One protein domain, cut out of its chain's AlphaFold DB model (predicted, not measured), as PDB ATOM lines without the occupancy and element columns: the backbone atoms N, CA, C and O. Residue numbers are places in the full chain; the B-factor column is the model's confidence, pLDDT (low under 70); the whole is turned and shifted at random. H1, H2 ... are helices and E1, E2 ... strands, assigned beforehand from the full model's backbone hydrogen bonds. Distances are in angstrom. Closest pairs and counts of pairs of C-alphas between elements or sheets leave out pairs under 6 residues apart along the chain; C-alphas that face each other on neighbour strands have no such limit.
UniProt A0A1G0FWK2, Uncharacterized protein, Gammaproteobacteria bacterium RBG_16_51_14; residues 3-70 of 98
ATOM      1  N   VAL A   3       9.096  86.750  -1.649       91.44
ATOM      2  CA  VAL A   3       9.839  86.185  -0.519       91.44
ATOM      3  C   VAL A   3       9.486  86.999   0.719       91.44
ATOM      4  O   VAL A   3       9.576  88.228   0.689       91.44
ATOM      5  N   GLU A   4       9.065  86.314   1.775       90.19
ATOM      6  CA  GLU A   4       8.659  86.906   3.050       90.19
ATOM      7  C   GLU A   4       9.667  86.521   4.138       90.19
ATOM      8  O   GLU A   4      10.255  85.440   4.095       90.19
ATOM      9  N   GLY A   5       9.880  87.425   5.088       87.75
ATOM     10  CA  GLY A   5      10.709  87.237   6.271       87.75
ATOM     11  C   GLY A   5       9.973  87.673   7.535       87.75
ATOM     12  O   GLY A   5       8.795  88.037   7.506       87.75
ATOM     13  N   TYR A   6      10.679  87.670   8.664       85.56
ATOM     14  CA  TYR A   6      10.136  88.170   9.925       85.56
ATOM     15  C   TYR A   6       9.745  89.654   9.845       85.56
ATOM     16  O   TYR A   6      10.240  90.407   9.007       85.56
ATOM     17  N   HIS A   7       8.876  90.084  10.765       86.56
ATOM     18  CA  HIS A   7       8.451  91.484  10.900       86.56
ATOM     19  C   HIS A   7       7.871  92.090   9.607       86.56
ATOM     20  O   HIS A   7       8.130  93.251   9.295       86.56
ATOM     21  N   ASP A   8       7.095  91.298   8.859       84.75
ATOM     22  CA  ASP A   8       6.470  91.677   7.582       84.75
ATOM     23  C   ASP A   8       7.468  92.135   6.496       84.75
ATOM     24  O   ASP A   8       7.101  92.835   5.543       84.75
ATOM     25  N   ALA A   9       8.738  91.729   6.606       89.50
ATOM     26  CA  ALA A   9       9.725  91.968   5.565       89.50
ATOM     27  C   ALA A   9       9.332  91.195   4.298       89.50
ATOM     28  O   ALA A   9       9.077  89.993   4.337       89.50
ATOM     29  N   ARG A  10       9.272  91.884   3.156       92.38
ATOM     30  CA  ARG A  10       8.847  91.293   1.881       92.38
ATOM     31  C   ARG A  10       9.642  91.834   0.706       92.38
ATOM     32  O   ARG A  10       9.908  93.035   0.622       92.38
ATOM     33  N   LEU A  11       9.975  90.950  -0.227       94.88
ATOM     34  CA  LEU A  11      10.625  91.286  -1.489       94.88
ATOM     35  C   LEU A  11       9.898  90.597  -2.642       94.88
ATOM     36  O   LEU A  11       9.759  89.374  -2.663       94.88
ATOM     37  N   ALA A  12       9.450  91.376  -3.624       94.06
ATOM     38  CA  ALA A  12       8.981  90.821  -4.884       94.06
ATOM     39  C   ALA A  12      10.195  90.476  -5.760       94.06
ATOM     40  O   ALA A  12      11.046  91.323  -6.014       94.06
ATOM     41  N   VAL A  13      10.276  89.230  -6.217       94.00
ATOM     42  CA  VAL A  13      11.355  88.708  -7.064       94.00
ATOM     43  C   VAL A  13      10.794  88.398  -8.447       94.00
ATOM     44  O   VAL A  13       9.832  87.625  -8.576       94.00
ATOM     45  N   GLU A  14      11.413  88.974  -9.474       92.62
ATOM     46  CA  GLU A  14      11.063  88.766 -10.880       92.62
ATOM     47  C   GLU A  14      12.287  88.345 -11.704       92.62
ATOM     48  O   GLU A  14      13.399  88.846 -11.522       92.62
ATOM     49  N   CYS A  15      12.075  87.390 -12.606       91.38
ATOM     50  CA  CYS A  15      13.074  86.933 -13.563       91.38
ATOM     51  C   CYS A  15      12.518  87.191 -14.966       91.38
ATOM     52  O   CYS A  15      11.646  86.464 -15.440       91.38
ATOM     53  N   ASP A  16      12.994  88.262 -15.596       86.69
ATOM     54  CA  ASP A  16      12.443  88.832 -16.821       86.69
ATOM     55  C   ASP A  16      12.986  88.087 -18.051       86.69
ATOM     56  O   ASP A  16      14.186  88.132 -18.337       86.69
ATOM     57  N   GLY A  17      12.126  87.395 -18.804       77.12
ATOM     58  CA  GLY A  17      12.561  86.560 -19.937       77.12
ATOM     59  C   GLY A  17      11.586  86.409 -21.102       77.12
ATOM     60  O   GLY A  17      11.944  85.780 -22.100       77.12
ATOM     61  N   ASP A  18      10.390  86.984 -21.016       61.91
ATOM     62  CA  ASP A  18       9.334  86.702 -21.986       61.91
ATOM     63  C   ASP A  18       9.403  87.605 -23.225       61.91
ATOM     64  O   ASP A  18       9.869  88.748 -23.190       61.91
ATOM     65  N   LYS A  19       8.929  87.069 -24.360       56.34
ATOM     66  CA  LYS A  19       8.758  87.828 -25.607       56.34
ATOM     67  C   LYS A  19       7.883  89.050 -25.341       56.34
ATOM     68  O   LYS A  19       6.823  88.916 -24.740       56.34
ATOM     69  N   TYR A  20       8.315  90.196 -25.874       58.66
ATOM     70  CA  TYR A  20       7.575  91.458 -25.895       58.66
ATOM     71  C   TYR A  20       6.069  91.230 -26.041       58.66
ATOM     72  O   TYR A  20       5.586  90.767 -27.077       58.66
ATOM     73  N   HIS A  21       5.331  91.563 -24.990       59.91
ATOM     74  CA  HIS A  21       3.891  91.684 -25.062       59.91
ATOM     75  C   HIS A  21       3.552  92.909 -25.933       59.91
ATOM     76  O   HIS A  21       4.245  93.923 -25.869       59.91
ATOM     77  N   GLY A  22       2.533  92.804 -26.795       70.00
ATOM     78  CA  GLY A  22       2.119  93.905 -27.680       70.00
ATOM     79  C   GLY A  22       1.789  95.199 -26.918       70.00
ATOM     80  O   GLY A  22       1.591  95.168 -25.704       70.00
ATOM     81  N   ALA A  23       1.715  96.326 -27.636       70.75
ATOM     82  CA  ALA A  23       1.603  97.677 -27.063       70.75
ATOM     83  C   ALA A  23       0.516  97.830 -25.977       70.75
ATOM     84  O   ALA A  23       0.737  98.536 -24.995       70.75
ATOM     85  N   ASP A  24      -0.603  97.112 -26.102       71.62
ATOM     86  CA  ASP A  24      -1.715  97.175 -25.145       71.62
ATOM     87  C   ASP A  24      -1.361  96.585 -23.767       71.62
ATOM     88  O   ASP A  24      -1.730  97.136 -22.735       71.62
ATOM     89  N   LYS A  25      -0.576  95.502 -23.722       73.31
ATOM     90  CA  LYS A  25      -0.172  94.856 -22.460       73.31
ATOM     91  C   LYS A  25       0.911  95.634 -21.713       73.31
ATOM     92  O   LYS A  25       1.007  95.536 -20.494       73.31
ATOM     93  N   TRP A  26       1.703  96.430 -22.430       76.44
ATOM     94  CA  TRP A  26       2.749  97.254 -21.825       76.44
ATOM     95  C   TRP A  26       2.166  98.329 -20.897       76.44
ATOM     96  O   TRP A  26       2.686  98.550 -19.804       76.44
ATOM     97  N   ALA A  27       1.065  98.971 -21.303       81.19
ATOM     98  CA  ALA A  27       0.401  99.986 -20.487       81.19
ATOM     99  C   ALA A  27      -0.152  99.395 -19.179       81.19
ATOM    100  O   ALA A  27       0.050  99.973 -18.107       81.19
ATOM    101  N   ASP A  28      -0.776  98.219 -19.261       83.62
ATOM    102  CA  ASP A  28      -1.308  97.504 -18.101       83.62
ATOM    103  C   ASP A  28      -0.202  97.073 -17.128       83.62
ATOM    104  O   ASP A  28      -0.343  97.250 -15.914       83.62
ATOM    105  N   ASP A  29       0.924  96.563 -17.638       81.94
ATOM    106  CA  ASP A  29       2.062  96.160 -16.806       81.94
ATOM    107  C   ASP A  29       2.718  97.369 -16.122       81.94
ATOM    108  O   ASP A  29       2.985  97.329 -14.917       81.94
ATOM    109  N   MET A  30       2.879  98.490 -16.835       82.75
ATOM    110  CA  MET A  30       3.371  99.746 -16.252       82.75
ATOM    111  C   MET A  30       2.432 100.310 -15.187       82.75
ATOM    112  O   MET A  30       2.886 100.818 -14.155       82.75
ATOM    113  N   GLN A  31       1.118 100.219 -15.398       88.19
ATOM    114  CA  GLN A  31       0.147 100.631 -14.393       88.19
ATOM    115  C   GLN A  31       0.227  99.736 -13.155       88.19
ATOM    116  O   GLN A  31       0.263 100.250 -12.033       88.19
ATOM    117  N   ARG A  32       0.286  98.414 -13.345       87.44
ATOM    118  CA  ARG A  32       0.380  97.443 -12.249       87.44
ATOM    119  C   ARG A  32       1.644  97.667 -11.424       87.44
ATOM    120  O   ARG A  32       1.548  97.755 -10.201       87.44
ATOM    121  N   GLN A  33       2.793  97.841 -12.076       84.69
ATOM    122  CA  GLN A  33       4.056  98.110 -11.393       84.69
ATOM    123  C   GLN A  33       3.981  99.395 -10.560       84.69
ATOM    124  O   GLN A  33       4.257  99.365  -9.363       84.69
ATOM    125  N   ARG A  34       3.489 100.499 -11.139       89.31
ATOM    126  CA  ARG A  34       3.325 101.771 -10.413       89.31
ATOM    127  C   ARG A  34       2.412 101.660  -9.195       89.31
ATOM    128  O   ARG A  34       2.644 102.335  -8.196       89.31
ATOM    129  N   VAL A  35       1.335 100.881  -9.287       93.12
ATOM    130  CA  VAL A  35       0.422 100.669  -8.154       93.12
ATOM    131  C   VAL A  35       1.137  99.929  -7.027       93.12
ATOM    132  O   VAL A  35       1.037 100.350  -5.877       93.12
ATOM    133  N   LEU A  36       1.883  98.873  -7.352       90.38
ATOM    134  CA  LEU A  36       2.604  98.074  -6.362       90.38
ATOM    135  C   LEU A  36       3.725  98.883  -5.700       90.38
ATOM    136  O   LEU A  36       3.807  98.907  -4.474       90.38
ATOM    137  N   GLU A  37       4.513  99.625  -6.473       89.31
ATOM    138  CA  GLU A  37       5.560 100.506  -5.939       89.31
ATOM    139  C   GLU A  37       4.980 101.573  -4.996       89.31
ATOM    140  O   GLU A  37       5.500 101.785  -3.902       89.31
ATOM    141  N   ARG A  38       3.838 102.190  -5.345       92.75
ATOM    142  CA  ARG A  38       3.145 103.138  -4.448       92.75
ATOM    143  C   ARG A  38       2.601 102.493  -3.176       92.75
ATOM    144  O   ARG A  38       2.487 103.175  -2.164       92.75
ATOM    145  N   ALA A  39       2.267 101.208  -3.219       90.56
ATOM    146  CA  ALA A  39       1.873 100.437  -2.041       90.56
ATOM    147  C   ALA A  39       3.079  99.970  -1.198       90.56
ATOM    148  O   ALA A  39       2.912  99.192  -0.256       90.56
ATOM    149  N   GLY A  40       4.293 100.430  -1.522       89.19
ATOM    150  CA  GLY A  40       5.516 100.114  -0.790       89.19
ATOM    151  C   GLY A  40       6.141  98.775  -1.178       89.19
ATOM    152  O   GLY A  40       6.970  98.261  -0.430       89.19
ATOM    153  N   TRP A  41       5.752  98.184  -2.313       92.94
ATOM    154  CA  TRP A  41       6.448  97.009  -2.825       92.94
ATOM    155  C   TRP A  41       7.810  97.383  -3.375       92.94
ATOM    156  O   TRP A  41       7.955  98.344  -4.131       92.94
ATOM    157  N   VAL A  42       8.791  96.554  -3.040       92.50
ATOM    158  CA  VAL A  42      10.121  96.623  -3.627       92.50
ATOM    159  C   VAL A  42      10.354  95.385  -4.471       92.50
ATOM    160  O   VAL A  42      10.030  94.271  -4.056       92.50
ATOM    161  N   PHE A  43      10.912  95.611  -5.655       93.00
ATOM    162  CA  PHE A  43      11.202  94.579  -6.633       93.00
ATOM    163  C   PHE A  43      12.707  94.377  -6.751       93.00
ATOM    164  O   PHE A  43      13.454  95.334  -6.948       93.00
ATOM    165  N   TRP A  44      13.130  93.122  -6.683       95.50
ATOM    166  CA  TRP A  44      14.403  92.675  -7.222       95.50
ATOM    167  C   TRP A  44      14.136  92.003  -8.571       95.50
ATOM    168  O   TRP A  44      13.208  91.197  -8.697       95.50
ATOM    169  N   ARG A  45      14.920  92.363  -9.591       94.00
ATOM    170  CA  ARG A  45      14.741  91.892 -10.969       94.00
ATOM    171  C   ARG A  45      16.061  91.416 -11.550       94.00
ATOM    172  O   ARG A  45      17.088  92.068 -11.378       94.00
ATOM    173  N   CYS A  46      16.015  90.347 -12.332       93.94
ATOM    174  CA  CYS A  46      17.122  89.952 -13.198       93.94
ATOM    175  C   CYS A  46      16.602  89.491 -14.561       93.94
ATOM    176  O   CYS A  46      15.485  89.002 -14.669       93.94
ATOM    177  N   PHE A  47      17.413  89.610 -15.614       92.38
ATOM    178  CA  PHE A  47      17.068  89.006 -16.903       92.38
ATOM    179  C   PHE A  47      17.271  87.488 -16.856       92.38
ATOM    180  O   PHE A  47      18.324  87.028 -16.417       92.38
ATOM    181  N   ALA A  48      16.360  86.708 -17.440       91.50
ATOM    182  CA  ALA A  48      16.468  85.254 -17.556       91.50
ATOM    183  C   ALA A  48      17.776  84.826 -18.240       91.50
ATOM    184  O   ALA A  48      18.452  83.895 -17.806       91.50
ATOM    185  N   SER A  49      18.208  85.566 -19.266       91.19
ATOM    186  CA  SER A  49      19.491  85.312 -19.932       91.19
ATOM    187  C   SER A  49      20.703  85.579 -19.032       91.19
ATOM    188  O   SER A  49      21.752  84.964 -19.224       91.19
ATOM    189  N   ALA A  50      20.598  86.503 -18.072       92.81
ATOM    190  CA  ALA A  50      21.633  86.754 -17.076       92.81
ATOM    191  C   ALA A  50      21.610  85.676 -15.990       92.81
ATOM    192  O   ALA A  50      22.671  85.162 -15.659       92.81
ATOM    193  N   PHE A  51      20.422  85.299 -15.515       92.62
ATOM    194  CA  PHE A  51      20.227  84.222 -14.548       92.62
ATOM    195  C   PHE A  51      20.835  82.905 -15.041       92.62
ATOM    196  O   PHE A  51      21.576  82.257 -14.316       92.62
ATOM    197  N   ILE A  52      20.613  82.546 -16.309       92.19
ATOM    198  CA  ILE A  52      21.163  81.310 -16.885       92.19
ATOM    199  C   ILE A  52      22.687  81.394 -17.063       92.19
ATOM    200  O   ILE A  52      23.401  80.451 -16.738       92.19
ATOM    201  N   ARG A  53      23.211  82.509 -17.593       95.62
ATOM    202  CA  ARG A  53      24.645  82.624 -17.932       95.62
ATOM    203  C   ARG A  53      25.549  82.927 -16.740       95.62
ATOM    204  O   ARG A  53      26.726  82.590 -16.781       95.62
ATOM    205  N   ARG A  54      25.031  83.622 -15.729       95.94
ATOM    206  CA  ARG A  54      25.775  84.147 -14.572       95.94
ATOM    207  C   ARG A  54      25.047  83.800 -13.278       95.94
ATOM    208  O   ARG A  54      24.885  84.644 -12.402       95.94
ATOM    209  N   LEU A  55      24.587  82.553 -13.185       94.88
ATOM    210  CA  LEU A  55      23.746  82.074 -12.089       94.88
ATOM    211  C   LEU A  55      24.317  82.430 -10.716       94.88
ATOM    212  O   LEU A  55      23.603  82.968  -9.879       94.88
ATOM    213  N   LYS A  56      25.613  82.177 -10.508       97.00
ATOM    214  CA  LYS A  56      26.278  82.435  -9.230       97.00
ATOM    215  C   LYS A  56      26.223  83.913  -8.834       97.00
ATOM    216  O   LYS A  56      25.767  84.217  -7.742       97.00
ATOM    217  N   GLU A  57      26.617  84.814  -9.732       97.56
ATOM    218  CA  GLU A  57      26.612  86.264  -9.477       97.56
ATOM    219  C   GLU A  57      25.197  86.785  -9.199       97.56
ATOM    220  O   GLU A  57      24.985  87.590  -8.298       97.56
ATOM    221  N   VAL A  58      24.210  86.299  -9.960       96.94
ATOM    222  CA  VAL A  58      22.810  86.709  -9.803       96.94
ATOM    223  C   VAL A  58      22.226  86.208  -8.480       96.94
ATOM    224  O   VAL A  58      21.493  86.942  -7.820       96.94
ATOM    225  N   LEU A  59      22.555  84.981  -8.068       96.19
ATOM    226  CA  LEU A  59      22.138  84.459  -6.766       96.19
ATOM    227  C   LEU A  59      22.830  85.187  -5.611       96.19
ATOM    228  O   LEU A  59      22.170  85.487  -4.624       96.19
ATOM    229  N   GLU A  60      24.123  85.495  -5.724       97.62
ATOM    230  CA  GLU A  60      24.846  86.276  -4.711       97.62
ATOM    231  C   GLU A  60      24.218  87.665  -4.521       97.62
ATOM    232  O   GLU A  60      24.001  88.088  -3.385       97.62
ATOM    233  N   ASP A  61      23.852  88.340  -5.612       97.44
ATOM    234  CA  ASP A  61      23.154  89.631  -5.569       97.44
ATOM    235  C   ASP A  61      21.761  89.532  -4.921       97.44
ATOM    236  O   ASP A  61      21.406  90.351  -4.065       97.44
ATOM    237  N   LEU A  62      20.988  88.492  -5.260       96.50
ATOM    238  CA  LEU A  62      19.685  88.236  -4.642       96.50
ATOM    239  C   LEU A  62      19.815  87.985  -3.135       96.50
ATOM    240  O   LEU A  62      19.105  88.604  -2.344       96.50
ATOM    241  N   LEU A  63      20.727  87.098  -2.729       95.81
ATOM    242  CA  LEU A  63      20.949  86.757  -1.321       95.81
ATOM    243  C   LEU A  63      21.419  87.973  -0.517       95.81
ATOM    244  O   LEU A  63      20.914  88.213   0.579       95.81
ATOM    245  N   LYS A  64      22.319  88.789  -1.079       97.00
ATOM    246  CA  LYS A  64      22.741  90.054  -0.464       97.00
ATOM    247  C   LYS A  64      21.562  91.007  -0.279       97.00
ATOM    248  O   LYS A  64      21.402  91.572   0.798       97.00
ATOM    249  N   THR A  65      20.713  91.147  -1.298       97.06
ATOM    250  CA  THR A  65      19.520  92.006  -1.240       97.06
ATOM    251  C   THR A  65      18.528  91.543  -0.170       97.06
ATOM    252  O   THR A  65      17.926  92.375   0.509       97.06
ATOM    253  N   LEU A  66      18.339  90.229  -0.017       95.62
ATOM    254  CA  LEU A  66      17.486  89.653   1.027       95.62
ATOM    255  C   LEU A  66      18.039  89.965   2.427       95.62
ATOM    256  O   LEU A  66      17.304  90.498   3.257       95.62
ATOM    257  N   ALA A  67      19.339  89.742   2.648       93.62
ATOM    258  CA  ALA A  67      20.005  90.019   3.922       93.62
ATOM    259  C   ALA A  67      19.962  91.514   4.300       93.62
ATOM    260  O   ALA A  67      19.630  91.871   5.428       93.62
ATOM    261  N   GLU A  68      20.204  92.421   3.345       95.19
ATOM    262  CA  GLU A  68      20.094  93.877   3.558       95.19
ATOM    263  C   GLU A  68      18.680  94.322   3.965       95.19
ATOM    264  O   GLU A  68      18.502  95.388   4.559       95.19
ATOM    265  N   ARG A  69      17.666  93.508   3.660       93.00
ATOM    266  CA  ARG A  69      16.260  93.740   4.013       93.00
ATOM    267  C   ARG A  69      15.816  92.983   5.263       93.00
ATOM    268  O   ARG A  69      14.644  93.073   5.614       93.00
ATOM    269  N   GLY A  70      16.722  92.256   5.921       91.81
ATOM    270  CA  GLY A  70      16.411  91.416   7.078       91.81
ATOM    271  C   GLY A  70      15.523  90.215   6.743       91.81
ATOM    272  O   GLY A  70      14.836  89.697   7.622       91.81
TER     273      GLY A  70
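This is residues 3 to 70 of the 98 residues of an uncharacterized protein of Gammaproteobacteria bacterium RBG_16_51_14 (UniProt A0A1G0FWK2). Look first at two short parallel strands, E1 and E2, side by side in the middle of a flat, loosely built domain. From them a wide loop with H1 swings out on one side, leaving open space between, while on the other side H2 turns the corner and H3 folds back near the strands. The printed part has 68 residues, in the order E1, H1, E2, H2, H3, and its class is mixed, helices and strands. It is loose, with a radius of gyration of the C-alphas of 14.0 A, and spans 37 by 33 by 12 A.

Residues 3 to 4 pair antiparallel with residues 10 to 11 of E1. Find C-alpha 10 at (8.847, 91.293, 1.881); from there E1 runs through residue 16, 19.2 A. H1 holds residues 23 to 38, 23.3 A, and E2 residues 43 to 47, 13.1 A. H2 follows at residues 48 to 53, and H3, residues 55 to 68, runs 19.9 A to C-alpha 68 at (20.094, 93.877, 3.558).

E1 and E2 are parallel, their directions 20 degrees apart; check N 16 and O 46 at 2.8 A and N 44 and O 12 at 2.8 A, within hydrogen-bond range. E1, H1 and E2 form a strand-helix-strand unit, two parallel neighbour strands with a helix between, its crossover right-handed. H1 is apart from H2 and H3. The closest C-alphas of E2 and H3, Trp 44 and Leu 62, are 7.4 A apart. H2 and H3 are close but not clearly touching, Phe 51 and Val 58 having the closest C-alphas, 5.9 A, at a steep tilt of 62 degrees, opposite ways. Every O i to N i+4 pair is within hydrogen-bond range in H2 and H3, and 10 of 12 in H1.

The C-alphas of His 7 and Gly 22, the two farthest apart, are 39.2 A apart. The printed part has no cut and no long link. Residues 22 to 28, of which 23 to 28 belong to H1, stand free. Look at residues 18 to 21 for pLDDT under 70; the mean of the printed part is 88.3.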